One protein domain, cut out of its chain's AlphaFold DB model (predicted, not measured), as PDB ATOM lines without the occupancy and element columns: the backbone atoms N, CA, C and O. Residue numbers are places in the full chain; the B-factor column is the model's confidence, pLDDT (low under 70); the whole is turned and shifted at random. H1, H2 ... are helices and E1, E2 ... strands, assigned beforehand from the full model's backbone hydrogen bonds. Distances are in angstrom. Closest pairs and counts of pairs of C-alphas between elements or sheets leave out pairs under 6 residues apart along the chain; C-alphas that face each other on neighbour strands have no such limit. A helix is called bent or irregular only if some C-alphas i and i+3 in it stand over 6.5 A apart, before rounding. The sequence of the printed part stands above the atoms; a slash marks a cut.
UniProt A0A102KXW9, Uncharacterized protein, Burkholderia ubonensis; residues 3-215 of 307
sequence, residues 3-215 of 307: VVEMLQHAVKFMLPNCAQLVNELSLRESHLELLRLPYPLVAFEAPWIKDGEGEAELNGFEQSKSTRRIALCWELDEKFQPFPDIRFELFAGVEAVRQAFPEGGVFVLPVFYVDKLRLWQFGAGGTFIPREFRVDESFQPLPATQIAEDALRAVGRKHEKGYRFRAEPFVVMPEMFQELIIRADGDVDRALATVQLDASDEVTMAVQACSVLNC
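Overview. This is residues 3 to 215 of the 307 residues of an uncharacterized protein of Burkholderia ubonensis (UniProt A0A102KXW9). A strongly twisted, branched sheet of seven strands forms the core, with the long bent helix H6 over one face and the short helix H1 over the opposite face. H4 and H5 pack on the first arm of H6, H2 packs on its second arm, and H3 only grazes the sheet. The printed part has 213 residues, with six named helices and seven named strands that follow each other along the chain as H1, E1, H2, E2, E3, H3, E4, E5, E6, H4, E7, H5 and H6; the class is mixed, helices and strands, and of the neighbour pairs of strands E1 and E2 are parallel and the others antiparallel. The whole is compact, with a radius of gyration of the C-alphas of 16.0 A and spans of 42 by 39 by 38 A.

Arrangement. Start at E4, residues 105 to 114: antiparallel to it are E3, residues 68 to 75, on one side (N 109 to O 72, 2.9 A), and on the other side E5, residues 119 to 122 (N 112 to O 121, 2.8 A), and E6, residues 125 to 130 (N 106 to O 129, 2.9 A). E7, residues 168 to 171, is antiparallel to E6, with N 126 and O 170 at 2.9 A. E2, residues 41 to 47, makes a hairpin with E3, with N 44 and O 71 at 3.0 A; E4 and E5 make another. E1, residues 11 to 14, is parallel to E2, with N 13 and O 43 at 2.8 A; with H2, residues 29 to 32, between them they form a strand-helix-strand unit, two parallel neighbour strands joined through a helix, with a right-handed crossover. H6, residues 188 to 213, was assigned as one helix by its hydrogen bonds but is bent, C-alphas 198 and 201 being 7.3 A apart; its arms H6a, residues 188 to 198, and H6b, residues 201 to 213, stand at a steep tilt of 46 degrees on the same face. H6b is on the sheet, its closest C-alphas to E3 being those of Glu 202 and Ala 71, 4.7 A. H1, residues 3 to 9, is on the opposite face at a height over the sheet of 8.8 A. H4, residues 143 to 154, touches H6a with residues 143 to 148 alone, closest at the C-alphas of Ala 144 and Asp 189, 4.4 A. H5, residues 174 to 183, touches H6a, closest at the C-alphas of Ile 181 and Ala 191, 5.2 A. H2 touches H6b, closest at the C-alphas of His 31 and Ser 211, 5.3 A. H3, residues 94 to 100, only grazes the sheet. Each O i to N i+4 pair is within hydrogen-bond range in H1, H3, H4, H5, H6a and H6b; H2 is too short for one.

Along the chain. Find C-alpha 3 at (47.412, -36.051, 79.115), where H1 begins. E4 runs 28.6 A from C-alpha 105 at (55.312, -20.572, 86.787), and E3 runs 23.2 A. H6b runs 18.1 A to C-alpha 213 at (48.697, -26.617, 100.850).

Size, cuts and confidence. The C-alphas farthest apart, those of Asp 185 and Cys 215, are 45.6 A apart, and the printed part has no cut. The links E1 to H2, E2 to E3, E3 to H3, E6 to H4 and H4 to E7 are long. Mean pLDDT of the printed part is 90.4; residues 23 to 26, 52 to 55 and 159 to 161 are under 70.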
ATOM      1  N   VAL A   3      48.240 -36.462  77.961       94.19
ATOM      2  CA  VAL A   3      47.412 -36.051  79.115       94.19
ATOM      3  C   VAL A   3      47.059 -37.237  80.019       94.19
ATOM      4  O   VAL A   3      47.093 -37.125  81.240       94.19
ATOM      5  N   VAL A   4      46.754 -38.400  79.434       92.44
ATOM      6  CA  VAL A   4      46.436 -39.614  80.204       92.44
ATOM      7  C   VAL A   4      47.659 -40.106  80.973       92.44
ATOM      8  O   VAL A   4      47.532 -40.469  82.138       92.44
ATOM      9  N   GLU A   5      48.835 -40.093  80.349       93.75
ATOM     10  CA  GLU A   5      50.095 -40.451  81.003       93.75
ATOM     11  C   GLU A   5      50.421 -39.486  82.149       93.75
ATOM     12  O   GLU A   5      50.744 -39.923  83.254       93.75
ATOM     13  N   MET A   6      50.242 -38.180  81.938       95.75
ATOM     14  CA  MET A   6      50.389 -37.184  82.997       95.75
ATOM     15  C   MET A   6      49.418 -37.456  84.150       95.75
ATOM     16  O   MET A   6      49.836 -37.515  85.300       95.75
ATOM     17  N   LEU A   7      48.135 -37.705  83.870       94.94
ATOM     18  CA  LEU A   7      47.152 -38.041  84.904       94.94
ATOM     19  C   LEU A   7      47.510 -39.328  85.655       94.94
ATOM     20  O   LEU A   7      47.255 -39.422  86.854       94.94
ATOM     21  N   GLN A   8      48.114 -40.322  85.001       90.88
ATOM     22  CA  GLN A   8      48.571 -41.546  85.664       90.88
ATOM     23  C   GLN A   8      49.691 -41.256  86.671       90.88
ATOM     24  O   GLN A   8      49.598 -41.726  87.809       90.88
ATOM     25  N   HIS A   9      50.665 -40.424  86.299       91.19
ATOM     26  CA  HIS A   9      51.843 -40.114  87.117       91.19
ATOM     27  C   HIS A   9      51.652 -38.945  88.093       91.19
ATOM     28  O   HIS A   9      52.407 -38.826  89.056       91.19
ATOM     29  N   ALA A  10      50.635 -38.105  87.892       94.62
ATOM     30  CA  ALA A  10      50.355 -36.967  88.755       94.62
ATOM     31  C   ALA A  10      50.062 -37.396  90.195       94.62
ATOM     32  O   ALA A  10      49.336 -38.374  90.436       94.62
ATOM     33  N   VAL A  11      50.536 -36.600  91.154       93.50
ATOM     34  CA  VAL A  11      50.067 -36.687  92.537       93.50
ATOM     35  C   VAL A  11      48.648 -36.133  92.594       93.50
ATOM     36  O   VAL A  11      48.396 -34.998  92.198       93.50
ATOM     37  N   LYS A  12      47.704 -36.948  93.062       93.94
ATOM     38  CA  LYS A  12      46.270 -36.645  92.993       93.94
ATOM     39  C   LYS A  12      45.778 -36.100  94.318       93.94
ATOM     40  O   LYS A  12      46.046 -36.703  95.352       93.94
ATOM     41  N   PHE A  13      45.019 -35.017  94.279       92.94
ATOM     42  CA  PHE A  13      44.356 -34.425  95.433       92.94
ATOM     43  C   PHE A  13      42.854 -34.406  95.202       92.94
ATOM     44  O   PHE A  13      42.398 -33.877  94.194       92.94
ATOM     45  N   MET A  14      42.094 -34.937  96.157       91.44
ATOM     46  CA  MET A  14      40.634 -34.829  96.138       91.44
ATOM     47  C   MET A  14      40.211 -33.624  96.976       91.44
ATOM     48  O   MET A  14      40.497 -33.558  98.175       91.44
ATOM     49  N   LEU A  15      39.536 -32.673  96.339       92.19
ATOM     50  CA  LEU A  15      39.083 -31.416  96.925       92.19
ATOM     51  C   LEU A  15      37.572 -31.452  97.225       92.19
ATOM     52  O   LEU A  15      36.842 -32.272  96.659       92.19
ATOM     53  N   PRO A  16      37.069 -30.575  98.120       90.44
ATOM     54  CA  PRO A  16      35.629 -30.408  98.318       90.44
ATOM     55  C   PRO A  16      34.937 -29.901  97.043       90.44
ATOM     56  O   PRO A  16      35.589 -29.416  96.119       90.44
ATOM     57  N   ASN A  17      33.603 -29.986  97.013       92.81
ATOM     58  CA  ASN A  17      32.791 -29.504  95.895       92.81
ATOM     59  C   ASN A  17      33.143 -28.053  95.517       92.81
ATOM     60  O   ASN A  17      33.313 -27.205  96.396       92.81
ATOM     61  N   CYS A  18      33.279 -27.791  94.217       89.88
ATOM     62  CA  CYS A  18      33.696 -26.508  93.641       89.88
ATOM     63  C   CYS A  18      35.055 -25.988  94.151       89.88
ATOM     64  O   CYS A  18      35.363 -24.807  94.026       89.88
ATOM     65  N   ALA A  19      35.864 -26.865  94.760       89.44
ATOM     66  CA  ALA A  19      37.103 -26.507  95.439       89.44
ATOM     67  C   ALA A  19      36.940 -25.324  96.410       89.44
ATOM     68  O   ALA A  19      37.871 -24.541  96.566       89.44
ATOM     69  N   GLN A  20      35.774 -25.214  97.068       85.06
ATOM     70  CA  GLN A  20      35.394 -24.134  97.991       85.06
ATOM     71  C   GLN A  20      36.235 -24.121  99.273       85.06
ATOM     72  O   GLN A  20      35.765 -24.438 100.368       85.06
ATOM     73  N   LEU A  21      37.507 -23.766  99.135       80.75
ATOM     74  CA  LEU A  21      38.477 -23.688 100.218       80.75
ATOM     75  C   LEU A  21      38.565 -22.252 100.738       80.75
ATOM     76  O   LEU A  21      38.472 -22.033 101.947       80.75
ATOM     77  N   VAL A  22      38.675 -21.278  99.831       74.44
ATOM     78  CA  VAL A  22      38.629 -19.835 100.114       74.44
ATOM     79  C   VAL A  22      37.317 -19.244  99.580       74.44
ATOM     80  O   VAL A  22      36.512 -19.930  98.955       74.44
ATOM     81  N   ASN A  23      37.042 -17.967  99.851       68.38
ATOM     82  CA  ASN A  23      35.888 -17.303  99.242       68.38
ATOM     83  C   ASN A  23      36.161 -17.039  97.741       68.38
ATOM     84  O   ASN A  23      37.058 -16.259  97.412       68.38
ATOM     85  N   GLU A  24      35.385 -17.692  96.867       56.25
ATOM     86  CA  GLU A  24      35.564 -17.785  95.404       56.25
ATOM     87  C   GLU A  24      35.687 -16.420  94.703       56.25
ATOM     88  O   GLU A  24      36.506 -16.261  93.804       56.25
ATOM     89  N   LEU A  25      34.961 -15.397  95.169       57.50
ATOM     90  CA  LEU A  25      34.965 -14.052  94.569       57.50
ATOM     91  C   LEU A  25      36.140 -13.168  95.032       57.50
ATOM     92  O   LEU A  25      36.168 -11.968  94.766       57.50
ATOM     93  N   SER A  26      37.093 -13.731  95.779       59.53
ATOM     94  CA  SER A  26      38.118 -12.970  96.503       59.53
ATOM     95  C   SER A  26      39.532 -13.522  96.334       59.53
ATOM     96  O   SER A  26      40.332 -13.495  97.276       59.53
ATOM     97  N   LEU A  27      39.876 -13.993  95.129       74.12
ATOM     98  CA  LEU A  27      41.289 -14.155  94.794       74.12
ATOM     99  C   LEU A  27      42.002 -12.810  94.997       74.12
ATOM    100  O   LEU A  27      41.533 -11.745  94.595       74.12
ATOM    101  N   ARG A  28      43.113 -12.877  95.720       83.44
ATOM    102  CA  ARG A  28      43.925 -11.747  96.165       83.44
ATOM    103  C   ARG A  28      45.360 -12.098  95.838       83.44
ATOM    104  O   ARG A  28      45.689 -13.281  95.756       83.44
ATOM    105  N   GLU A  29      46.207 -11.085  95.771       88.31
ATOM    106  CA  GLU A  29      47.653 -11.247  95.632       88.31
ATOM    107  C   GLU A  29      48.217 -12.329  96.565       88.31
ATOM    108  O   GLU A  29      48.906 -13.235  96.115       88.31
ATOM    109  N   SER A  30      47.814 -12.329  97.842       86.56
ATOM    110  CA  SER A  30      48.272 -13.308  98.839       86.56
ATOM    111  C   SER A  30      47.954 -14.769  98.505       86.56
ATOM    112  O   SER A  30      48.612 -15.666  99.019       86.56
ATOM    113  N   HIS A  31      46.915 -15.023  97.707       89.44
ATOM    114  CA  HIS A  31      46.580 -16.373  97.249       89.44
ATOM    115  C   HIS A  31      47.498 -16.799  96.091       89.44
ATOM    116  O   HIS A  31      47.961 -17.935  96.053       89.44
ATOM    117  N   LEU A  32      47.807 -15.873  95.179       90.12
ATOM    118  CA  LEU A  32      48.705 -16.105  94.043       90.12
ATOM    119  C   LEU A  32      50.173 -16.232  94.473       90.12
ATOM    120  O   LEU A  32      50.901 -17.044  93.911       90.12
ATOM    121  N   GLU A  33      50.596 -15.523  95.525       90.81
ATOM    122  CA  GLU A  33      51.915 -15.719  96.157       90.81
ATOM    123  C   GLU A  33      52.150 -17.179  96.570       90.81
ATOM    124  O   GLU A  33      53.274 -17.678  96.507       90.81
ATOM    125  N   LEU A  34      51.078 -17.872  96.963       90.62
ATOM    126  CA  LEU A  34      51.095 -19.266  97.393       90.62
ATOM    127  C   LEU A  34      50.793 -20.251  96.254       90.62
ATOM    128  O   LEU A  34      50.655 -21.444  96.519       90.62
ATOM    129  N   LEU A  35      50.712 -19.800  94.994       94.06
ATOM    130  CA  LEU A  35      50.626 -20.684  93.830       94.06
ATOM    131  C   LEU A  35      52.000 -21.327  93.570       94.06
ATOM    132  O   LEU A  35      52.815 -20.880  92.757       94.06
ATOM    133  N   ARG A  36      52.273 -22.367  94.353       91.44
ATOM    134  CA  ARG A  36      53.455 -23.229  94.320       91.44
ATOM    135  C   ARG A  36      52.949 -24.660  94.362       91.44
ATOM    136  O   ARG A  36      52.222 -25.008  95.297       91.44
ATOM    137  N   LEU A  37      53.275 -25.467  93.356       93.38
ATOM    138  CA  LEU A  37      52.824 -26.853  93.376       93.38
ATOM    139  C   LEU A  37      53.618 -27.630  94.438       93.38
ATOM    140  O   LEU A  37      54.839 -27.514  94.490       93.38
ATOM    141  N   PRO A  38      52.964 -28.459  95.272       87.44
ATOM    142  CA  PRO A  38      53.665 -29.292  96.253       87.44
ATOM    143  C   PRO A  38      54.483 -30.425  95.611       87.44
ATOM    144  O   PRO A  38      55.308 -31.041  96.278       87.44
ATOM    145  N   TYR A  39      54.230 -30.720  94.331       90.31
ATOM    146  CA  TYR A  39      54.942 -31.706  93.517       90.31
ATOM    147  C   TYR A  39      55.049 -31.185  92.071       90.31
ATOM    148  O   TYR A  39      54.187 -30.407  91.665       90.31
ATOM    149  N   PRO A  40      56.025 -31.638  91.260       88.06
ATOM    150  CA  PRO A  40      56.205 -31.140  89.888       88.06
ATOM    151  C   PRO A  40      55.001 -31.355  88.956       88.06
ATOM    152  O   PRO A  40      54.808 -30.588  88.017       88.06
ATOM    153  N   LEU A  41      54.196 -32.393  89.217       95.25
ATOM    154  CA  LEU A  41      52.996 -32.744  88.462       95.25
ATOM    155  C   LEU A  41      51.867 -33.129  89.426       95.25
ATOM    156  O   LEU A  41      51.965 -34.116  90.165       95.25
ATOM    157  N   VAL A  42      50.784 -32.357  89.407       97.19
ATOM    158  CA  VAL A  42      49.663 -32.474  90.343       97.19
ATOM    159  C   VAL A  42      48.341 -32.509  89.586       97.19
ATOM    160  O   VAL A  42      48.157 -31.799  88.606       97.19
ATOM    161  N   ALA A  43      47.403 -33.326  90.057       98.25
ATOM    162  CA  ALA A  43      46.021 -33.316  89.605       98.25
ATOM    163  C   ALA A  43      45.114 -32.989  90.795       98.25
ATOM    164  O   ALA A  43      45.009 -33.783  91.733       98.25
ATOM    165  N   PHE A  44      44.469 -31.826  90.766       98.06
ATOM    166  CA  PHE A  44      43.429 -31.471  91.728       98.06
ATOM    167  C   PHE A  44      42.079 -31.878  91.154       98.06
ATOM    168  O   PHE A  44      41.684 -31.329  90.138       98.06
ATOM    169  N   GLU A  45      41.379 -32.825  91.771       97.06
ATOM    170  CA  GLU A  45      40.046 -33.267  91.350       97.06
ATOM    171  C   GLU A  45      38.990 -32.772  92.341       97.06
ATOM    172  O   GLU A  45      39.151 -32.907  93.557       97.06
ATOM    173  N   ALA A  46      37.883 -32.237  91.829       95.94
ATOM    174  CA  ALA A  46      36.746 -31.818  92.637       95.94
ATOM    175  C   ALA A  46      35.411 -32.207  91.978       95.94
ATOM    176  O   ALA A  46      35.258 -32.097  90.753       95.94
ATOM    177  N   PRO A  47      34.393 -32.580  92.776       95.94
ATOM    178  CA  PRO A  47      33.006 -32.455  92.347       95.94
ATOM    179  C   PRO A  47      32.705 -30.996  91.985       95.94
ATOM    180  O   PRO A  47      33.243 -30.079  92.604       95.94
ATOM    181  N   TRP A  48      31.849 -30.778  90.993       94.00
ATOM    182  CA  TRP A  48      31.483 -29.452  90.491       94.00
ATOM    183  C   TRP A  48      29.964 -29.304  90.383       94.00
ATOM    184  O   TRP A  48      29.388 -29.019  89.336       94.00
ATOM    185  N   ILE A  49      29.291 -29.586  91.493       91.19
ATOM    186  CA  ILE A  49      27.838 -29.560  91.607       91.19
ATOM    187  C   ILE A  49      27.435 -28.154  92.054       91.19
ATOM    188  O   ILE A  49      27.707 -27.761  93.188       91.19
ATOM    189  N   LYS A  50      26.808 -27.396  91.155       84.31
ATOM    190  CA  LYS A  50      26.230 -26.074  91.430       84.31
ATOM    191  C   LYS A  50      24.705 -26.196  91.498       84.31
ATOM    192  O   LYS A  50      24.136 -27.058  90.827       84.31
ATOM    193  N   ASP A  51      24.065 -25.355  92.306       75.94
ATOM    194  CA  ASP A  51      22.604 -25.274  92.353       75.94
ATOM    195  C   ASP A  51      22.075 -24.671  91.037       75.94
ATOM    196  O   ASP A  51      22.626 -23.694  90.529       75.94
ATOM    197  N   GLY A  52      21.014 -25.261  90.476       69.88
ATOM    198  CA  GLY A  52      20.451 -24.878  89.173       69.88
ATOM    199  C   GLY A  52      21.026 -25.655  87.978       69.88
ATOM    200  O   GLY A  52      21.885 -26.526  88.118       69.88
ATOM    201  N   GLU A  53      20.515 -25.379  86.773       62.75
ATOM    202  CA  GLU A  53      20.940 -26.086  85.551       62.75
ATOM    203  C   GLU A  53      22.284 -25.586  84.987       62.75
ATOM    204  O   GLU A  53      22.888 -26.266  84.155       62.75
ATOM    205  N   GLY A  54      22.811 -24.478  85.526       64.81
ATOM    206  CA  GLY A  54      23.931 -23.735  84.946       64.81
ATOM    207  C   GLY A  54      23.474 -22.878  83.763       64.81
ATOM    208  O   GLY A  54      22.417 -23.116  83.182       64.81
ATOM    209  N   GLU A  55      24.246 -21.851  83.421       67.88
ATOM    210  CA  GLU A  55      23.981 -21.049  82.224       67.88
ATOM    211  C   GLU A  55      24.450 -21.827  80.990       67.88
ATOM    212  O   GLU A  55      25.560 -22.361  80.987       67.88
ATOM    213  N   ALA A  56      23.601 -21.920  79.961       73.94
ATOM    214  CA  ALA A  56      23.946 -22.584  78.699       73.94
ATOM    215  C   ALA A  56      24.975 -21.784  77.883       73.94
ATOM    216  O   ALA A  56      25.708 -22.355  77.078       73.94
ATOM    217  N   GLU A  57      25.047 -20.476  78.122       79.31
ATOM    218  CA  GLU A  57      25.981 -19.561  77.484       79.31
ATOM    219  C   GLU A  57      26.517 -18.554  78.497       79.31
ATOM    220  O   GLU A  57      25.797 -18.088  79.378       79.31
ATOM    221  N   LEU A  58      27.782 -18.183  78.330       78.19
ATOM    222  CA  LEU A  58      28.473 -17.155  79.089       78.19
ATOM    223  C   LEU A  58      28.807 -16.007  78.136       78.19
ATOM    224  O   LEU A  58      29.819 -16.074  77.453       78.19
ATOM    225  N   ASN A  59      27.967 -14.975  78.039       81.12
ATOM    226  CA  ASN A  59      28.185 -13.847  77.115       81.12
ATOM    227  C   ASN A  59      28.501 -14.295  75.660       81.12
ATOM    228  O   ASN A  59      29.476 -13.857  75.044       81.12
ATOM    229  N   GLY A  60      27.710 -15.239  75.134       78.69
ATOM    230  CA  GLY A  60      27.876 -15.817  73.793       78.69
ATOM    231  C   GLY A  60      28.921 -16.936  73.678       78.69
ATOM    232  O   GLY A  60      29.181 -17.407  72.573       78.69
ATOM    233  N   PHE A  61      29.545 -17.358  74.781       83.62
ATOM    234  CA  PHE A  61      30.381 -18.560  74.823       83.62
ATOM    235  C   PHE A  61      29.549 -19.755  75.281       83.62
ATOM    236  O   PHE A  61      29.074 -19.765  76.416       83.62
ATOM    237  N   GLU A  62      29.391 -20.771  74.434       84.75
ATOM    238  CA  GLU A  62      28.684 -22.000  74.807       84.75
ATOM    239  C   GLU A  62      29.304 -22.637  76.055       84.75
ATOM    240  O   GLU A  62      30.524 -22.704  76.211       84.75
ATOM    241  N   GLN A  63      28.457 -23.120  76.959       81.94
ATOM    242  CA  GLN A  63      28.876 -23.806  78.172       81.94
ATOM    243  C   GLN A  63      28.329 -25.231  78.176       81.94
ATOM    244  O   GLN A  63      27.165 -25.494  77.876       81.94
ATOM    245  N   SER A  64      29.175 -26.176  78.579       84.12
ATOM    246  CA  SER A  64      28.753 -27.546  78.854       84.12
ATOM    247  C   SER A  64      28.740 -27.801  80.352       84.12
ATOM    248  O   SER A  64      29.712 -27.529  81.059       84.12
ATOM    249  N   LYS A  65      27.643 -28.385  80.844       88.94
ATOM    250  CA  LYS A  65      27.577 -28.858  82.226       88.94
ATOM    251  C   LYS A  65      28.685 -29.880  82.473       88.94
ATOM    252  O   LYS A  65      28.815 -30.858  81.734       88.94
ATOM    253  N   SER A  66      29.428 -29.637  83.546       92.69
ATOM    254  CA  SER A  66      30.440 -30.537  84.073       92.69
ATOM    255  C   SER A  66      30.243 -30.687  85.569       92.69
ATOM    256  O   SER A  66      30.351 -29.714  86.310       92.69
ATOM    257  N   THR A  67      29.929 -31.903  86.010       94.56
ATOM    258  CA  THR A  67      29.746 -32.259  87.425       94.56
ATOM    259  C   THR A  67      31.040 -32.663  88.121       94.56
ATOM    260  O   THR A  67      31.041 -32.871  89.337       94.56
ATOM    261  N   ARG A  68      32.141 -32.815  87.376       95.75
ATOM    262  CA  ARG A  68      33.456 -33.215  87.890       95.75
ATOM    263  C   ARG A  68      34.557 -32.577  87.063       95.75
ATOM    264  O   ARG A  68      34.527 -32.637  85.835       95.75
ATOM    265  N   ARG A  69      35.545 -32.016  87.750       97.69
ATOM    266  CA  ARG A  69      36.644 -31.273  87.139       97.69
ATOM    267  C   ARG A  69      37.975 -31.679  87.742       97.69
ATOM    268  O   ARG A  69      38.040 -32.033  88.920       97.69
ATOM    269  N   ILE A  70      39.016 -31.611  86.925       98.44
ATOM    270  CA  ILE A  70      40.403 -31.829  87.302       98.44
ATOM    271  C   ILE A  70      41.231 -30.661  86.761       98.44
ATOM    272  O   ILE A  70      41.295 -30.454  85.550       98.44
ATOM    273  N   ALA A  71      41.917 -29.945  87.648       98.56
ATOM    274  CA  ALA A  71      43.019 -29.074  87.263       98.56
ATOM    275  C   ALA A  71      44.296 -29.922  87.177       98.56
ATOM    276  O   ALA A  71      44.827 -30.356  88.205       98.56
ATOM    277  N   LEU A  72      44.762 -30.204  85.955       98.62
ATOM    278  CA  LEU A  72      46.053 -30.853  85.729       98.62
ATOM    279  C   LEU A  72      47.135 -29.775  85.680       98.62
ATOM    280  O   LEU A  72      47.156 -28.954  84.764       98.62
ATOM    281  N   CYS A  73      48.025 -29.783  86.667       98.62
ATOM    282  CA  CYS A  73      49.011 -28.735  86.868       98.62
ATOM    283  C   CYS A  73      50.440 -29.269  86.817       98.62
ATOM    284  O   CYS A  73      50.740 -30.309  87.405       98.62
ATOM    285  N   TRP A  74      51.335 -28.521  86.176       97.75
ATOM    286  CA  TRP A  74      52.777 -28.760  86.231       97.75
ATOM    287  C   TRP A  74      53.545 -27.441  86.266       97.75
ATOM    288  O   TRP A  74      53.028 -26.408  85.837       97.75
ATOM    289  N   GLU A  75      54.756 -27.451  86.818       94.94
ATOM    290  CA  GLU A  75      55.603 -26.255  86.829       94.94
ATOM    291  C   GLU A  75      56.391 -26.117  85.518       94.94
ATOM    292  O   GLU A  75      56.699 -27.103  84.846       94.94
ATOM    293  N   LEU A  76      56.717 -24.875  85.153       94.56
ATOM    294  CA  LEU A  76      57.692 -24.596  84.104       94.56
ATOM    295  C   LEU A  76      59.062 -25.120  84.542       94.56
ATOM    296  O   LEU A  76      59.700 -24.544  85.419       94.56
ATOM    297  N   ASP A  77      59.504 -26.201  83.910       89.25
ATOM    298  CA  ASP A  77      60.720 -26.930  84.261       89.25
ATOM    299  C   ASP A  77      61.555 -27.211  83.004       89.25
ATOM    300  O   ASP A  77      61.028 -27.286  81.893       89.25
ATOM    301  N   GLU A  78      62.878 -27.276  83.142       86.19
ATOM    302  CA  GLU A  78      63.798 -27.536  82.018       86.19
ATOM    303  C   GLU A  78      63.795 -28.998  81.573       86.19
ATOM    304  O   GLU A  78      64.029 -29.300  80.407       86.19
ATOM    305  N   LYS A  79      63.541 -29.918  82.504       87.38
ATOM    306  CA  LYS A  79      63.650 -31.365  82.297       87.38
ATOM    307  C   LYS A  79      62.293 -32.011  82.050       87.38
ATOM    308  O   LYS A  79      62.238 -33.143  81.572       87.38
ATOM    309  N   PHE A  80      61.208 -31.311  82.368       89.44
ATOM    310  CA  PHE A  80      59.845 -31.789  82.219       89.44
ATOM    311  C   PHE A  80      59.026 -30.888  81.285       89.44
ATOM    312  O   PHE A  80      58.363 -29.944  81.709       89.44
ATOM    313  N   GLN A  81      59.041 -31.229  79.992       89.69
ATOM    314  CA  GLN A  81      58.245 -30.577  78.950       89.69
ATOM    315  C   GLN A  81      57.317 -31.606  78.275       89.69
ATOM    316  O   GLN A  81      57.669 -32.175  77.242       89.69
ATOM    317  N   PRO A  82      56.129 -31.878  78.848       92.12
ATOM    318  CA  PRO A  82      55.228 -32.912  78.334       92.12
ATOM    319  C   PRO A  82      54.647 -32.584  76.949       92.12
ATOM    320  O   PRO A  82      54.245 -33.490  76.223       92.12
ATOM    321  N   PHE A  83      54.628 -31.304  76.572       92.25
ATOM    322  CA  PHE A  83      54.139 -30.823  75.280       92.25
ATOM    323  C   PHE A  83      55.255 -30.062  74.551       92.25
ATOM    324  O   PHE A  83      55.444 -28.870  74.802       92.25
ATOM    325  N   PRO A  84      56.014 -30.728  73.663       84.50
ATOM    326  CA  PRO A  84      57.051 -30.075  72.865       84.50
ATOM    327  C   PRO A  84      56.494 -28.944  71.990       84.50
ATOM    328  O   PRO A  84      57.089 -27.874  71.928       84.50
ATOM    329  N   ASP A  85      55.306 -29.154  71.412       87.50
ATOM    330  CA  ASP A  85      54.652 -28.235  70.468       87.50
ATOM    331  C   ASP A  85      53.621 -27.301  71.127       87.50
ATOM    332  O   ASP A  85      52.695 -26.821  70.468       87.50
ATOM    333  N   ILE A  86      53.738 -27.066  72.436       93.88
ATOM    334  CA  ILE A  86      52.880 -26.107  73.140       93.88
ATOM    335  C   ILE A  86      53.048 -24.707  72.541       93.88
ATOM    336  O   ILE A  86      54.162 -24.206  72.372       93.88
ATOM    337  N   ARG A  87      51.923 -24.074  72.210       94.75
ATOM    338  CA  ARG A  87      51.892 -22.763  71.557       94.75
ATOM    339  C   ARG A  87      51.414 -21.696  72.519       94.75
ATOM    340  O   ARG A  87      50.529 -21.945  73.332       94.75
ATOM    341  N   PHE A  88      51.968 -20.506  72.363       95.06
ATOM    342  CA  PHE A  88      51.539 -19.289  73.033       95.06
ATOM    343  C   PHE A  88      51.358 -18.209  71.976       95.06
ATOM    344  O   PHE A  88      52.046 -18.237  70.958       95.06
ATOM    345  N   GLU A  89      50.483 -17.247  72.246       92.19
ATOM    346  CA  GLU A  89      50.296 -16.101  71.352       92.19
ATOM    347  C   GLU A  89      51.482 -15.127  71.436       92.19
ATOM    348  O   GLU A  89      52.009 -14.674  70.426       92.19
ATOM    349  N   LEU A  90      51.961 -14.850  72.655       88.88
ATOM    350  CA  LEU A  90      53.025 -13.866  72.899       88.88
ATOM    351  C   LEU A  90      54.448 -14.431  72.839       88.88
ATOM    352  O   LEU A  90      55.410 -13.664  72.844       88.88
ATOM    353  N   PHE A  91      54.607 -15.754  72.826       91.69
ATOM    354  CA  PHE A  91      55.911 -16.392  72.998       91.69
ATOM    355  C   PHE A  91      56.160 -17.443  71.924       91.69
ATOM    356  O   PHE A  91      55.312 -18.291  71.648       91.69
ATOM    357  N   ALA A  92      57.376 -17.445  71.377       91.94
ATOM    358  CA  ALA A  92      57.844 -18.440  70.418       91.94
ATOM    359  C   ALA A  92      58.192 -19.779  71.109       91.94
ATOM    360  O   ALA A  92      59.331 -20.242  71.077       91.94
ATOM    361  N   GLY A  93      57.204 -20.387  71.770       90.44
ATOM    362  CA  GLY A  93      57.335 -21.649  72.502       90.44
ATOM    363  C   GLY A  93      57.843 -21.501  73.941       90.44
ATOM    364  O   GLY A  93      58.050 -20.400  74.453       90.44
ATOM    365  N   VAL A  94      58.039 -22.645  74.607       91.75
ATOM    366  CA  VAL A  94      58.377 -22.726  76.047       91.75
ATOM    367  C   VAL A  94      59.678 -22.015  76.393       91.75
ATOM    368  O   VAL A  94      59.792 -21.448  77.474       91.75
ATOM    369  N   GLU A  95      60.657 -22.020  75.492       92.19
ATOM    370  CA  GLU A  95      61.956 -21.413  75.774       92.19
ATOM    371  C   GLU A  95      61.863 -19.886  75.889       92.19
ATOM    372  O   GLU A  95      62.412 -19.296  76.817       92.19
ATOM    373  N   ALA A  96      61.067 -19.239  75.031       94.25
ATOM    374  CA  ALA A  96      60.783 -17.811  75.155       94.25
ATOM    375  C   ALA A  96      60.017 -17.490  76.455       94.25
ATOM    376  O   ALA A  96      60.289 -16.479  77.101       94.25
ATOM    377  N   VAL A  97      59.110 -18.377  76.885       94.75
ATOM    378  CA  VAL A  97      58.415 -18.256  78.180       94.75
ATOM    379  C   VAL A  97      59.399 -18.367  79.344       94.75
ATOM    380  O   VAL A  97      59.323 -17.578  80.280       94.75
ATOM    381  N   ARG A  98      60.358 -19.297  79.287       93.94
ATOM    382  CA  ARG A  98      61.400 -19.461  80.314       93.94
ATOM    383  C   ARG A  98      62.282 -18.225  80.438       93.94
ATOM    384  O   ARG A  98      62.567 -17.794  81.551       93.94
ATOM    385  N   GLN A  99      62.669 -17.634  79.311       94.81
ATOM    386  CA  GLN A  99      63.455 -16.400  79.291       94.81
ATOM    387  C   GLN A  99      62.666 -15.209  79.844       94.81
ATOM    388  O   GLN A  99      63.217 -14.400  80.588       94.81
ATOM    389  N   ALA A 100      61.375 -15.116  79.519       93.62
ATOM    390  CA  ALA A 100      60.500 -14.067  80.034       93.62
ATOM    391  C   ALA A 100      60.175 -14.234  81.530       93.62
ATOM    392  O   ALA A 100      59.974 -13.241  82.230       93.62
ATOM    393  N   PHE A 101      60.131 -15.474  82.025       94.62
ATOM    394  CA  PHE A 101      59.749 -15.814  83.397       94.62
ATOM    395  C   PHE A 101      60.768 -16.768  84.043       94.62
ATOM    396  O   PHE A 101      60.456 -17.940  84.280       94.62
ATOM    397  N   PRO A 102      61.977 -16.278  84.381       93.69
ATOM    398  CA  PRO A 102      63.047 -17.110  84.941       93.69
ATOM    399  C   PRO A 102      62.697 -17.711  86.310       93.69
ATOM    400  O   PRO A 102      63.167 -18.790  86.655       93.69
ATOM    401  N   GLU A 103      61.807 -17.063  87.067       92.06
ATOM    402  CA  GLU A 103      61.276 -17.557  88.350       92.06
ATOM    403  C   GLU A 103      60.269 -18.721  88.193       92.06
ATOM    404  O   GLU A 103      59.704 -19.233  89.172       92.06
ATOM    405  N   GLY A 104      60.008 -19.129  86.949       94.81
ATOM    406  CA  GLY A 104      59.094 -20.199  86.591       94.81
ATOM    407  C   GLY A 104      57.629 -19.772  86.613       94.81
ATOM    408  O   GLY A 104      57.263 -18.601  86.492       94.81
ATOM    409  N   GLY A 105      56.757 -20.759  86.773       95.94
ATOM    410  CA  GLY A 105      55.312 -20.572  86.787       95.94
ATOM    411  C   GLY A 105      54.590 -21.908  86.775       95.94
ATOM    412  O   GLY A 105      55.223 -22.964  86.745       95.94
ATOM    413  N   VAL A 106      53.266 -21.856  86.807       97.94
ATOM    414  CA  VAL A 106      52.403 -23.035  86.845       97.94
ATOM    415  C   VAL A 106      51.532 -23.061  85.601       97.94
ATOM    416  O   VAL A 106      50.818 -22.106  85.310       97.94
ATOM    417  N   PHE A 107      51.567 -24.177  84.891       98.31
ATOM    418  CA  PHE A 107      50.603 -24.510  83.856       98.31
ATOM    419  C   PHE A 107      49.367 -25.135  84.488       98.31
ATOM    420  O   PHE A 107      49.488 -25.984  85.371       98.31
ATOM    421  N   VAL A 108      48.185 -24.750  84.018       98.56
ATOM    422  CA  VAL A 108      46.905 -25.335  84.420       98.56
ATOM    423  C   VAL A 108      46.138 -25.740  83.167       98.56
ATOM    424  O   VAL A 108      45.705 -24.880  82.403       98.56
ATOM    425  N   LEU A 109      45.970 -27.046  82.960       98.50
ATOM    426  CA  LEU A 109      45.160 -27.613  81.884       98.50
ATOM    427  C   LEU A 109      43.825 -28.123  82.459       98.50
ATOM    428  O   LEU A 109      43.849 -28.990  83.343       98.50
ATOM    429  N   PRO A 110      42.670 -27.628  81.976       98.19
ATOM    430  CA  PRO A 110      41.375 -28.117  82.418       98.19
ATOM    431  C   PRO A 110      41.067 -29.493  81.836       98.19
ATOM    432  O   PRO A 110      41.145 -29.712  80.625       98.19
ATOM    433  N   VAL A 111      40.662 -30.417  82.705       97.88
ATOM    434  CA  VAL A 111      40.101 -31.717  82.338       97.88
ATOM    435  C   VAL A 111      38.739 -31.837  83.014       97.88
ATOM    436  O   VAL A 111      38.626 -31.782  84.233       97.88
ATOM    437  N   PHE A 112      37.680 -32.008  82.237       96.00
ATOM    438  CA  PHE A 112      36.307 -31.918  82.718       96.00
ATOM    439  C   PHE A 112      35.458 -33.081  82.215       96.00
ATOM    440  O   PHE A 112      35.686 -33.654  81.148       96.00
ATOM    441  N   TYR A 113      34.466 -33.458  83.013       95.94
ATOM    442  CA  TYR A 113      33.509 -34.481  82.630       95.94
ATOM    443  C   TYR A 113      32.350 -33.850  81.863       95.94
ATOM    444  O   TYR A 113      31.665 -32.981  82.385       95.94
ATOM    445  N   VAL A 114      32.093 -34.311  80.643       93.50
ATOM    446  CA  VAL A 114      30.948 -33.857  79.852       93.50
ATOM    447  C   VAL A 114      29.757 -34.752  80.170       93.50
ATOM    448  O   VAL A 114      29.644 -35.862  79.644       93.50
ATOM    449  N   ASP A 115      28.849 -34.282  81.027       91.44
ATOM    450  CA  ASP A 115      27.729 -35.084  81.541       91.44
ATOM    451  C   ASP A 115      26.830 -35.650  80.436       91.44
ATOM    452  O   ASP A 115      26.458 -36.827  80.480       91.44
ATOM    453  N   LYS A 116      26.538 -34.841  79.409       90.19
ATOM    454  CA  LYS A 116      25.709 -35.233  78.255       90.19
ATOM    455  C   LYS A 116      26.318 -36.400  77.472       90.19
ATOM    456  O   LYS A 116      25.590 -37.287  77.035       90.19
ATOM    457  N   LEU A 117      27.642 -36.406  77.312       92.31
ATOM    458  CA  LEU A 117      28.382 -37.422  76.552       92.31
ATOM    459  C   LEU A 117      28.908 -38.566  77.429       92.31
ATOM    460  O   LEU A 117      29.372 -39.580  76.915       92.31
ATOM    461  N   ARG A 118      28.821 -38.417  78.754       93.81
ATOM    462  CA  ARG A 118      29.299 -39.368  79.762       93.81
ATOM    463  C   ARG A 118      30.774 -39.753  79.611       93.81
ATOM    464  O   ARG A 118      31.149 -40.908  79.821       93.81
ATOM    465  N   LEU A 119      31.616 -38.783  79.273       95.06
ATOM    466  CA  LEU A 119      33.049 -38.983  79.057       95.06
ATOM    467  C   LEU A 119      33.870 -37.820  79.618       95.06
ATOM    468  O   LEU A 119      33.346 -36.738  79.868       95.06
ATOM    469  N   TRP A 120      35.157 -38.068  79.839       95.19
ATOM    470  CA  TRP A 120      36.122 -37.029  80.191       95.19
ATOM    471  C   TRP A 120      36.685 -36.389  78.923       95.19
ATOM    472  O   TRP A 120      37.013 -37.098  77.972       95.19
ATOM    473  N   GLN A 121      36.817 -35.069  78.939       94.44
ATOM    474  CA  GLN A 121      37.520 -34.275  77.936       94.44
ATOM    475  C   GLN A 121      38.521 -33.355  78.625       94.44
ATOM    476  O   GLN A 121      38.521 -33.215  79.846       94.44
ATOM    477  N   PHE A 122      39.385 -32.742  77.834       94.62
ATOM    478  CA  PHE A 122      40.263 -31.671  78.267       94.62
ATOM    479  C   PHE A 122      40.211 -30.551  77.230       94.62
ATOM    480  O   PHE A 122      39.843 -30.802  76.082       94.62
ATOM    481  N   GLY A 123      40.511 -29.324  77.654       93.50
ATOM    482  CA  GLY A 123      40.473 -28.155  76.774       93.50
ATOM    483  C   GLY A 123      41.523 -28.225  75.659       93.50
ATOM    484  O   GLY A 123      42.519 -28.944  75.769       93.50
ATOM    485  N   ALA A 124      41.343 -27.421  74.605       96.19
ATOM    486  CA  ALA A 124      42.342 -27.281  73.534       96.19
ATOM    487  C   ALA A 124      43.700 -26.761  74.054       96.19
ATOM    488  O   ALA A 124      44.757 -26.928  73.434       96.19
ATOM    489  N   GLY A 125      43.652 -26.121  75.214       97.44
ATOM    490  CA  GLY A 125      44.729 -25.423  75.869       97.44
ATOM    491  C   GLY A 125      44.395 -25.171  77.332       97.44
ATOM    492  O   GLY A 125      43.421 -25.710  77.861       97.44
ATOM    493  N   GLY A 126      45.193 -24.334  77.973       97.88
ATOM    494  CA  GLY A 126      44.981 -23.925  79.351       97.88
ATOM    495  C   GLY A 126      45.608 -22.570  79.637       97.88
ATOM    496  O   GLY A 126      45.846 -21.777  78.726       97.88
ATOM    497  N   THR A 127      45.904 -22.330  80.909       97.75
ATOM    498  CA  THR A 127      46.461 -21.059  81.376       97.75
ATOM    499  C   THR A 127      47.795 -21.285  82.074       97.75
ATOM    500  O   THR A 127      47.900 -22.098  82.993       97.75
ATOM    501  N   PHE A 128      48.820 -20.552  81.651       97.81
ATOM    502  CA  PHE A 128      50.101 -20.447  82.332       97.81
ATOM    503  C   PHE A 128      50.098 -19.220  83.247       97.81
ATOM    504  O   PHE A 128      49.777 -18.114  82.818       97.81
ATOM    505  N   ILE A 129      50.457 -19.413  84.512       97.25
ATOM    506  CA  ILE A 129      50.529 -18.349  85.515       97.25
ATOM    507  C   ILE A 129      51.991 -18.225  85.954       97.25
ATOM    508  O   ILE A 129      52.488 -19.117  86.652       97.25
ATOM    509  N   PRO A 130      52.703 -17.160  85.548       96.38
ATOM    510  CA  PRO A 130      54.093 -16.968  85.925       96.38
ATOM    511  C   PRO A 130      54.236 -16.701  87.421       96.38
ATOM    512  O   PRO A 130      53.306 -16.260  88.098       96.38
ATOM    513  N   ARG A 131      55.441 -16.933  87.944       93.44
ATOM    514  CA  ARG A 131      55.790 -16.566  89.320       93.44
ATOM    515  C   ARG A 131      55.631 -15.088  89.589       93.44
ATOM    516  O   ARG A 131      55.093 -14.703  90.625       93.44
ATOM    517  N   GLU A 132      56.120 -14.300  88.643       93.81
ATOM    518  CA  GLU A 132      55.953 -12.862  88.622       93.81
ATOM    519  C   GLU A 132      54.618 -12.544  87.951       93.81
ATOM    520  O   GLU A 132      54.534 -12.187  86.777       93.81
ATOM    521  N   PHE A 133      53.542 -12.787  88.698       93.81
ATOM    522  CA  PHE A 133      52.175 -12.586  88.230       93.81
ATOM    523  C   PHE A 133      51.717 -11.129  88.364       93.81
ATOM    524  O   PHE A 133      50.618 -10.803  87.912       93.81
ATOM    525  N   ARG A 134      52.483 -10.259  89.035       93.69
ATOM    526  CA  ARG A 134      52.050  -8.885  89.298       93.69
ATOM    527  C   ARG A 134      51.973  -8.103  87.996       93.69
ATOM    528  O   ARG A 134      52.764  -8.289  87.072       93.69
ATOM    529  N   VAL A 135      50.980  -7.232  87.935       91.06
ATOM    530  CA  VAL A 135      50.737  -6.347  86.800       91.06
ATOM    531  C   VAL A 135      50.645  -4.923  87.321       91.06
ATOM    532  O   VAL A 135      50.057  -4.684  88.377       91.06
ATOM    533  N   ASP A 136      51.255  -3.996  86.598       87.25
ATOM    534  CA  ASP A 136      51.162  -2.564  86.853       87.25
ATOM    535  C   ASP A 136      50.238  -1.898  85.820       87.25
ATOM    536  O   ASP A 136      49.599  -2.564  85.002       87.25
ATOM    537  N   GLU A 137      50.141  -0.571  85.866       83.75
ATOM    538  CA  GLU A 137      49.304   0.210  84.947       83.75
ATOM    539  C   GLU A 137      49.758   0.124  83.481       83.75
ATOM    540  O   GLU A 137      48.961   0.377  82.579       83.75
ATOM    541  N   SER A 138      51.014  -0.253  83.228       86.56
ATOM    542  CA  SER A 138      51.552  -0.411  81.875       86.56
ATOM    543  C   SER A 138      51.204  -1.764  81.250       86.56
ATOM    544  O   SER A 138      51.294  -1.912  80.030       86.56
ATOM    545  N   PHE A 139      50.766  -2.741  82.054       87.19
ATOM    546  CA  PHE A 139      50.422  -4.074  81.573       87.19
ATOM    547  C   PHE A 139      49.225  -4.042  80.615       87.19
ATOM    548  O   PHE A 139      48.092  -3.744  81.005       87.19
ATOM    549  N   GLN A 140      49.482  -4.424  79.365       88.00
ATOM    550  CA  GLN A 140      48.462  -4.603  78.340       88.00
ATOM    551  C   GLN A 140      48.087  -6.089  78.252       88.00
ATOM    552  O   GLN A 140      48.931  -6.895  77.853       88.00
ATOM    553  N   PRO A 141      46.861  -6.484  78.642       89.06
ATOM    554  CA  PRO A 141      46.408  -7.855  78.453       89.06
ATOM    555  C   PRO A 141      46.211  -8.151  76.962       89.06
ATOM    556  O   PRO A 141      45.907  -7.254  76.175       89.06
ATOM    557  N   LEU A 142      46.318  -9.426  76.584       92.25
ATOM    558  CA  LEU A 142      45.883  -9.887  75.266       92.25
ATOM    559  C   LEU A 142      44.408  -9.519  75.015       92.25
ATOM    560  O   LEU A 142      43.616  -9.559  75.967       92.25
ATOM    561  N   PRO A 143      44.001  -9.244  73.761       95.19
ATOM    562  CA  PRO A 143      42.592  -9.020  73.440       95.19
ATOM    563  C   PRO A 143      41.714 -10.197  73.887       95.19
ATOM    564  O   PRO A 143      40.699  -9.985  74.550       95.19
ATOM    565  N   ALA A 144      42.168 -11.436  73.661       94.88
ATOM    566  CA  ALA A 144      41.551 -12.652  74.198       94.88
ATOM    567  C   ALA A 144      41.299 -12.604  75.719       94.88
ATOM    568  O   ALA A 144      40.199 -12.912  76.184       94.88
ATOM    569  N   THR A 145      42.291 -12.149  76.495       92.62
ATOM    570  CA  THR A 145      42.171 -12.002  77.954       92.62
ATOM    571  C   THR A 145      41.087 -10.995  78.308       92.62
ATOM    572  O   THR A 145      40.279 -11.262  79.194       92.62
ATOM    573  N   GLN A 146      41.023  -9.861  77.610       92.56
ATOM    574  CA  GLN A 146      39.990  -8.853  77.845       92.56
ATOM    575  C   GLN A 146      38.588  -9.410  77.551       92.56
ATOM    576  O   GLN A 146      37.699  -9.292  78.392       92.56
ATOM    577  N   ILE A 147      38.419 -10.114  76.426       94.44
ATOM    578  CA  ILE A 147      37.157 -10.772  76.052       94.44
ATOM    579  C   ILE A 147      36.713 -11.768  77.135       94.44
ATOM    580  O   ILE A 147      35.553 -11.751  77.560       94.44
ATOM    581  N   ALA A 148      37.625 -12.622  77.610       92.50
ATOM    582  CA  ALA A 148      37.332 -13.598  78.659       92.50
ATOM    583  C   ALA A 148      36.969 -12.921  79.994       92.50
ATOM    584  O   ALA A 148      36.028 -13.337  80.676       92.50
ATOM    585  N   GLU A 149      37.686 -11.860  80.379       89.50
ATOM    586  CA  GLU A 149      37.366 -11.096  81.585       89.50
ATOM    587  C   GLU A 149      35.981 -10.454  81.519       89.50
ATOM    588  O   GLU A 149      35.235 -10.537  82.498       89.50
ATOM    589  N   ASP A 150      35.631  -9.843  80.389       90.44
ATOM    590  CA  ASP A 150      34.347  -9.172  80.203       90.44
ATOM    591  C   ASP A 150      33.188 -10.174  80.223       90.44
ATOM    592  O   ASP A 150      32.178  -9.930  80.886       90.44
ATOM    593  N   ALA A 151      33.364 -11.353  79.615       90.38
ATOM    594  CA  ALA A 151      32.392 -12.443  79.696       90.38
ATOM    595  C   ALA A 151      32.153 -12.915  81.142       90.38
ATOM    596  O   ALA A 151      31.007 -13.105  81.553       90.38
ATOM    597  N   LEU A 152      33.212 -13.051  81.951       87.31
ATOM    598  CA  LEU A 152      33.087 -13.428  83.365       87.31
ATOM    599  C   LEU A 152      32.448 -12.324  84.220       87.31
ATOM    600  O   LEU A 152      31.702 -12.631  85.154       87.31
ATOM    601  N   ARG A 153      32.740 -11.048  83.936       86.12
ATOM    602  CA  ARG A 153      32.137  -9.903  84.641       86.12
ATOM    603  C   ARG A 153      30.648  -9.781  84.337       86.12
ATOM    604  O   ARG A 153      29.875  -9.561  85.266       86.12
ATOM    605  N   ALA A 154      30.246  -9.986  83.082       85.88
ATOM    606  CA  ALA A 154      28.855  -9.872  82.640       85.88
ATOM    607  C   ALA A 154      27.888 -10.772  83.432       85.88
ATOM    608  O   ALA A 154      26.742 -10.394  83.654       85.88
ATOM    609  N   VAL A 155      28.364 -11.925  83.912       81.62
ATOM    610  CA  VAL A 155      27.566 -12.892  84.689       81.62
ATOM    611  C   VAL A 155      27.905 -12.903  86.188       81.62
ATOM    612  O   VAL A 155      27.559 -13.830  86.918       81.62
ATOM    613  N   GLY A 156      28.666 -11.912  86.665       78.69
ATOM    614  CA  GLY A 156      29.051 -11.796  88.076       78.69
ATOM    615  C   GLY A 156      30.023 -12.871  88.582       78.69
ATOM    616  O   GLY A 156      30.223 -12.993  89.792       78.69
ATOM    617  N   ARG A 157      30.665 -13.637  87.689       77.62
ATOM    618  CA  ARG A 157      31.692 -14.638  88.041       77.62
ATOM    619  C   ARG A 157      33.069 -14.024  88.288       77.62
ATOM    620  O   ARG A 157      33.946 -14.692  88.829       77.62
ATOM    621  N   LYS A 158      33.262 -12.751  87.935       76.69
ATOM    622  CA  LYS A 158      34.443 -11.956  88.285       76.69
ATOM    623  C   LYS A 158      34.015 -10.583  88.787       76.69
ATOM    624  O   LYS A 158      33.240  -9.893  88.138       76.69
ATOM    625  N   HIS A 159      34.533 -10.188  89.948       69.06
ATOM    626  CA  HIS A 159      34.268  -8.872  90.525       69.06
ATOM    627  C   HIS A 159      35.154  -7.801  89.868       69.06
ATOM    628  O   HIS A 159      36.329  -8.063  89.611       69.06
ATOM    629  N   GLU A 160      34.640  -6.584  89.667       66.88
ATOM    630  CA  GLU A 160      35.396  -5.464  89.070       66.88
ATOM    631  C   GLU A 160      36.679  -5.139  89.848       66.88
ATOM    632  O   GLU A 160      37.732  -4.898  89.269       66.88
ATOM    633  N   LYS A 161      36.602  -5.201  91.183       67.38
ATOM    634  CA  LYS A 161      37.741  -5.030  92.108       67.38
ATOM    635  C   LYS A 161      38.555  -6.312  92.351       67.38
ATOM    636  O   LYS A 161      39.312  -6.377  93.320       67.38
ATOM    637  N   GLY A 162      38.339  -7.364  91.561       73.12
ATOM    638  CA  GLY A 162      39.128  -8.589  91.644       73.12
ATOM    639  C   GLY A 162      40.601  -8.299  91.357       73.12
ATOM    640  O   GLY A 162      40.920  -7.443  90.533       73.12
ATOM    641  N   TYR A 163      41.509  -8.992  92.044       79.88
ATOM    642  CA  TYR A 163      42.935  -8.796  91.810       79.88
ATOM    643  C   TYR A 163      43.293  -9.205  90.374       79.88
ATOM    644  O   TYR A 163      43.004 -10.327  89.954       79.88
ATOM    645  N   ARG A 164      43.900  -8.282  89.624       86.44
ATOM    646  CA  ARG A 164      44.407  -8.529  88.272       86.44
ATOM    647  C   ARG A 164      45.809  -9.111  88.368       86.44
ATOM    648  O   ARG A 164      46.602  -8.676  89.195       86.44
ATOM    649  N   PHE A 165      46.098 -10.089  87.525       90.75
ATOM    650  CA  PHE A 165      47.389 -10.760  87.487       90.75
ATOM    651  C   PHE A 165      47.673 -11.275  86.079       90.75
ATOM    652  O   PHE A 165      46.756 -11.435  85.272       90.75
ATOM    653  N   ARG A 166      48.949 -11.521  85.792       92.44
ATOM    654  CA  ARG A 166      49.406 -12.055  84.517       92.44
ATOM    655  C   ARG A 166      49.024 -13.526  84.399       92.44
ATOM    656  O   ARG A 166      49.277 -14.313  85.309       92.44
ATOM    657  N   ALA A 167      48.424 -13.878  83.271       93.19
ATOM    658  CA  ALA A 167      47.993 -15.226  82.954       93.19
ATOM    659  C   ALA A 167      47.956 -15.373  81.430       93.19
ATOM    660  O   ALA A 167      47.244 -14.629  80.757       93.19
ATOM    661  N   GLU A 168      48.722 -16.319  80.901       94.25
ATOM    662  CA  GLU A 168      48.935 -16.479  79.464       94.25
ATOM    663  C   GLU A 168      48.200 -17.725  78.964       94.25
ATOM    664  O   GLU A 168      48.424 -18.813  79.508       94.25
ATOM    665  N   PRO A 169      47.323 -17.619  77.950       96.88
ATOM    666  CA  PRO A 169      46.756 -18.801  77.329       96.88
ATOM    667  C   PRO A 169      47.851 -19.580  76.602       96.88
ATOM    668  O   PRO A 169      48.726 -19.007  75.949       96.88
ATOM    669  N   PHE A 170      47.774 -20.902  76.683       97.50
ATOM    670  CA  PHE A 170      48.604 -21.798  75.888       97.50
ATOM    671  C   PHE A 170      47.733 -22.837  75.191       97.50
ATOM    672  O   PHE A 170      46.694 -23.221  75.719       97.50
ATOM    673  N   VAL A 171      48.177 -23.348  74.045       97.75
ATOM    674  CA  VAL A 171      47.493 -24.395  73.270       97.75
ATOM    675  C   VAL A 171      48.351 -25.655  73.241       97.75
ATOM    676  O   VAL A 171      49.539 -25.590  72.936       97.75
ATOM    677  N   VAL A 172      47.743 -26.806  73.538       96.19
ATOM    678  CA  VAL A 172      48.389 -28.137  73.485       96.19
ATOM    679  C   VAL A 172      47.734 -29.089  72.485       96.19
ATOM    680  O   VAL A 172      48.317 -30.121  72.167       96.19
ATOM    681  N   MET A 173      46.545 -28.747  71.976       95.06
ATOM    682  CA  MET A 173      45.815 -29.500  70.951       95.06
ATOM    683  C   MET A 173      45.495 -28.582  69.764       95.06
ATOM    684  O   MET A 173      44.420 -27.974  69.735       95.06
ATOM    685  N   PRO A 174      46.408 -28.456  68.787       93.50
ATOM    686  CA  PRO A 174      46.224 -27.572  67.639       93.50
ATOM    687  C   PRO A 174      44.949 -27.865  66.842       93.50
ATOM    688  O   PRO A 174      44.283 -26.938  66.400       93.50
ATOM    689  N   GLU A 175      44.567 -29.134  66.698       94.56
ATOM    690  CA  GLU A 175      43.374 -29.541  65.949       94.56
ATOM    691  C   GLU A 175      42.087 -29.114  66.662       94.56
ATOM    692  O   GLU A 175      41.149 -28.639  66.028       94.56
ATOM    693  N   MET A 176      42.054 -29.237  67.993       94.88
ATOM    694  CA  MET A 176      40.916 -28.771  68.788       94.88
ATOM    695  C   MET A 176      40.851 -27.243  68.807       94.88
ATOM    696  O   MET A 176      39.766 -26.675  68.758       94.88
ATOM    697  N   PHE A 177      42.001 -26.570  68.836       96.88
ATOM    698  CA  PHE A 177      42.057 -25.115  68.750       96.88
ATOM    699  C   PHE A 177      41.612 -24.599  67.374       96.88
ATOM    700  O   PHE A 177      40.877 -23.620  67.300       96.88
ATOM    701  N   GLN A 178      41.961 -25.297  66.290       97.06
ATOM    702  CA  GLN A 178      41.484 -24.967  64.946       97.06
ATOM    703  C   GLN A 178      39.956 -25.056  64.843       97.06
ATOM    704  O   GLN A 178      39.330 -24.199  64.226       97.06
ATOM    705  N   GLU A 179      39.349 -26.059  65.477       96.19
ATOM    706  CA  GLU A 179      37.891 -26.172  65.579       96.19
ATOM    707  C   GLU A 179      37.279 -24.995  66.359       96.19
ATOM    708  O   GLU A 179      36.242 -24.470  65.960       96.19
ATOM    709  N   LEU A 180      37.929 -24.525  67.433       96.31
ATOM    710  CA  LEU A 180      37.481 -23.327  68.157       96.31
ATOM    711  C   LEU A 180      37.536 -22.070  67.282       96.31
ATOM    712  O   LEU A 180      36.598 -21.281  67.318       96.31
ATOM    713  N   ILE A 181      38.580 -21.907  66.462       97.38
ATOM    714  CA  ILE A 181      38.679 -20.798  65.498       97.38
ATOM    715  C   ILE A 181      37.526 -20.857  64.491       97.38
ATOM    716  O   ILE A 181      36.901 -19.838  64.216       97.38
ATOM    717  N   ILE A 182      37.202 -22.044  63.966       96.69
ATOM    718  CA  ILE A 182      36.084 -22.221  63.025       96.69
ATOM    719  C   ILE A 182      34.752 -21.840  63.684       96.69
ATOM    720  O   ILE A 182      33.962 -21.121  63.082       96.69
ATOM    721  N   ARG A 183      34.514 -22.271  64.930       93.81
ATOM    722  CA  ARG A 183      33.308 -21.908  65.701       93.81
ATOM    723  C   ARG A 183      33.237 -20.432  66.071       93.81
ATOM    724  O   ARG A 183      32.159 -19.928  66.363       93.81
ATOM    725  N   ALA A 184      34.381 -19.764  66.088       94.81
ATOM    726  CA  ALA A 184      34.505 -18.336  66.308       94.81
ATOM    727  C   ALA A 184      34.485 -17.535  64.992       94.81
ATOM    728  O   ALA A 184      34.950 -16.401  64.977       94.81
ATOM    729  N   ASP A 185      34.002 -18.112  63.886       96.00
ATOM    730  CA  ASP A 185      33.960 -17.474  62.561       96.00
ATOM    731  C   ASP A 185      35.332 -16.954  62.079       96.00
ATOM    732  O   ASP A 185      35.433 -15.974  61.340       96.00
ATOM    733  N   GLY A 186      36.414 -17.623  62.486       96.38
ATOM    734  CA  GLY A 186      37.791 -17.242  62.167       96.38
ATOM    735  C   GLY A 186      38.458 -16.307  63.182       96.38
ATOM    736  O   GLY A 186      39.638 -15.999  63.015       96.38
ATOM    737  N   ASP A 187      37.754 -15.874  64.231       96.88
ATOM    738  CA  ASP A 187      38.289 -14.992  65.270       96.88
ATOM    739  C   ASP A 187      39.202 -15.758  66.249       96.88
ATOM    740  O   ASP A 187      38.760 -16.533  67.106       96.88
ATOM    741  N   VAL A 188      40.511 -15.531  66.112       96.62
ATOM    742  CA  VAL A 188      41.551 -16.164  66.936       96.62
ATOM    743  C   VAL A 188      41.496 -15.687  68.389       96.62
ATOM    744  O   VAL A 188      41.669 -16.502  69.299       96.62
ATOM    745  N   ASP A 189      41.211 -14.407  68.632       97.19
ATOM    746  CA  ASP A 189      41.133 -13.854  69.986       97.19
ATOM    747  C   ASP A 189      39.945 -14.448  70.745       97.19
ATOM    748  O   ASP A 189      40.063 -14.812  71.916       97.19
ATOM    749  N   ARG A 190      38.810 -14.641  70.065       96.38
ATOM    750  CA  ARG A 190      37.648 -15.338  70.633       96.38
ATOM    751  C   ARG A 190      37.935 -16.820  70.906       96.38
ATOM    752  O   ARG A 190      37.505 -17.352  71.935       96.38
ATOM    753  N   ALA A 191      38.687 -17.493  70.036       97.00
ATOM    754  CA  ALA A 191      39.114 -18.872  70.273       97.00
ATOM    755  C   ALA A 191      40.046 -18.983  71.496       97.00
ATOM    756  O   ALA A 191      39.841 -19.846  72.353       97.00
ATOM    757  N   LEU A 192      41.025 -18.082  71.638       97.44
ATOM    758  CA  LEU A 192      41.897 -18.006  72.819       97.44
ATOM    759  C   LEU A 192      41.122 -17.632  74.089       97.44
ATOM    760  O   LEU A 192      41.373 -18.209  75.148       97.44
ATOM    761  N   ALA A 193      40.140 -16.733  73.994       96.56
ATOM    762  CA  ALA A 193      39.264 -16.398  75.113       96.56
ATOM    763  C   ALA A 193      38.497 -17.637  75.601       96.56
ATOM    764  O   ALA A 193      38.389 -17.859  76.805       96.56
ATOM    765  N   THR A 194      38.041 -18.496  74.680       95.94
ATOM    766  CA  THR A 194      37.395 -19.776  75.020       95.94
ATOM    767  C   THR A 194      38.345 -20.682  75.804       95.94
ATOM    768  O   THR A 194      37.960 -21.212  76.843       95.94
ATOM    769  N   VAL A 195      39.612 -20.788  75.381       97.12
ATOM    770  CA  VAL A 195      40.643 -21.554  76.108       97.12
ATOM    771  C   VAL A 195      40.808 -21.052  77.549       97.12
ATOM    772  O   VAL A 195      40.879 -21.856  78.482       97.12
ATOM    773  N   GLN A 196      40.829 -19.734  77.762       95.25
ATOM    774  CA  GLN A 196      40.953 -19.154  79.105       95.25
ATOM    775  C   GLN A 196      39.695 -19.355  79.954       95.25
ATOM    776  O   GLN A 196      39.799 -19.633  81.152       95.25
ATOM    777  N   LEU A 197      38.511 -19.216  79.354       93.75
ATOM    778  CA  LEU A 197      37.229 -19.422  80.027       93.75
ATOM    779  C   LEU A 197      37.064 -20.876  80.478       93.75
ATOM    780  O   LEU A 197      36.709 -21.112  81.636       93.75
ATOM    781  N   ASP A 198      37.406 -21.834  79.615       94.19
ATOM    782  CA  ASP A 198      37.387 -23.265  79.929       94.19
ATOM    783  C   ASP A 198      38.322 -23.608  81.095       94.19
ATOM    784  O   ASP A 198      37.989 -24.453  81.925       94.19
ATOM    785  N   ALA A 199      39.468 -22.925  81.194       96.00
ATOM    786  CA  ALA A 199      40.452 -23.120  82.256       96.00
ATOM    787  C   ALA A 199      40.161 -22.337  83.551       96.00
ATOM    788  O   ALA A 199      40.848 -22.540  84.553       96.00
ATOM    789  N   SER A 200      39.185 -21.425  83.562       93.00
ATOM    790  CA  SER A 200      39.008 -20.436  84.639       93.00
ATOM    791  C   SER A 200      38.688 -21.059  86.008       93.00
ATOM    792  O   SER A 200      39.261 -20.676  87.038       93.00
ATOM    793  N   ASP A 201      37.798 -22.053  86.027       92.44
ATOM    794  CA  ASP A 201      37.412 -22.773  87.245       92.44
ATOM    795  C   ASP A 201      38.605 -23.587  87.792       92.44
ATOM    796  O   ASP A 201      38.863 -23.586  88.997       92.44
ATOM    797  N   GLU A 202      39.389 -24.221  86.918       96.69
ATOM    798  CA  GLU A 202      40.579 -25.006  87.251       96.69
ATOM    799  C   GLU A 202      41.761 -24.140  87.705       96.69
ATOM    800  O   GLU A 202      42.477 -24.515  88.635       96.69
ATOM    801  N   VAL A 203      41.937 -22.948  87.130       95.50
ATOM    802  CA  VAL A 203      42.883 -21.937  87.631       95.50
ATOM    803  C   VAL A 203      42.512 -21.543  89.055       95.50
ATOM    804  O   VAL A 203      43.355 -21.561  89.954       95.50
ATOM    805  N   THR A 204      41.234 -21.244  89.287       92.69
ATOM    806  CA  THR A 204      40.738 -20.880  90.616       92.69
ATOM    807  C   THR A 204      40.926 -22.041  91.595       92.69
ATOM    808  O   THR A 204      41.405 -21.836  92.710       92.69
ATOM    809  N   MET A 205      40.624 -23.271  91.176       94.31
ATOM    810  CA  MET A 205      40.865 -24.495  91.943       94.31
ATOM    811  C   MET A 205      42.342 -24.640  92.336       94.31
ATOM    812  O   MET A 205      42.633 -24.866  93.511       94.31
ATOM    813  N   ALA A 206      43.270 -24.479  91.388       96.38
ATOM    814  CA  ALA A 206      44.704 -24.607  91.632       96.38
ATOM    815  C   ALA A 206      45.213 -23.542  92.617       96.38
ATOM    816  O   ALA A 206      45.915 -23.875  93.575       96.38
ATOM    817  N   VAL A 207      44.806 -22.278  92.443       94.00
ATOM    818  CA  VAL A 207      45.166 -21.180  93.356       94.00
ATOM    819  C   VAL A 207      44.629 -21.439  94.764       94.00
ATOM    820  O   VAL A 207      45.366 -21.291  95.742       94.00
ATOM    821  N   GLN A 208      43.374 -21.877  94.887       91.06
ATOM    822  CA  GLN A 208      42.765 -22.210  96.175       91.06
ATOM    823  C   GLN A 208      43.478 -23.371  96.869       91.06
ATOM    824  O   GLN A 208      43.822 -23.271  98.048       91.06
ATOM    825  N   ALA A 209      43.726 -24.460  96.143       92.31
ATOM    826  CA  ALA A 209      44.389 -25.635  96.686       92.31
ATOM    827  C   ALA A 209      45.807 -25.301  97.158       92.31
ATOM    828  O   ALA A 209      46.158 -25.608  98.297       92.31
ATOM    829  N   CYS A 210      46.594 -24.609  96.331       92.75
ATOM    830  CA  CYS A 210      47.965 -24.232  96.673       92.75
ATOM    831  C   CYS A 210      48.018 -23.211  97.821       92.75
ATOM    832  O   CYS A 210      48.896 -23.309  98.676       92.75
ATOM    833  N   SER A 211      47.040 -22.302  97.918       89.81
ATOM    834  CA  SER A 211      46.922 -21.379  99.057       89.81
ATOM    835  C   SER A 211      46.789 -22.111 100.392       89.81
ATOM    836  O   SER A 211      47.348 -21.675 101.395       89.81
ATOM    837  N   VAL A 212      46.067 -23.234 100.418       88.38
ATOM    838  CA  VAL A 212      45.925 -24.047 101.633       88.38
ATOM    839  C   VAL A 212      47.136 -24.960 101.827       88.38
ATOM    840  O   VAL A 212      47.664 -25.030 102.931       88.38
ATOM    841  N   LEU A 213      47.604 -25.637 100.775       87.69
ATOM    842  CA  LEU A 213      48.697 -26.617 100.850       87.69
ATOM    843  C   LEU A 213      50.038 -26.008 101.264       87.69
ATOM    844  O   LEU A 213      50.810 -26.674 101.943       87.69
ATOM    845  N   ASN A 214      50.299 -24.753 100.899       87.44
ATOM    846  CA  ASN A 214      51.529 -24.054 101.276       87.44
ATOM    847  C   ASN A 214      51.444 -23.365 102.653       87.44
ATOM    848  O   ASN A 214      52.351 -22.626 103.036       87.44
ATOM    849  N   CYS A 215      50.370 -23.583 103.421       84.25
ATOM    850  CA  CYS A 215      50.289 -23.112 104.802       84.25
ATOM    851  C   CYS A 215      51.089 -24.017 105.749       84.25
ATOM    852  O   CYS A 215      50.981 -25.239 105.705       84.25
TER     853      CYS A 215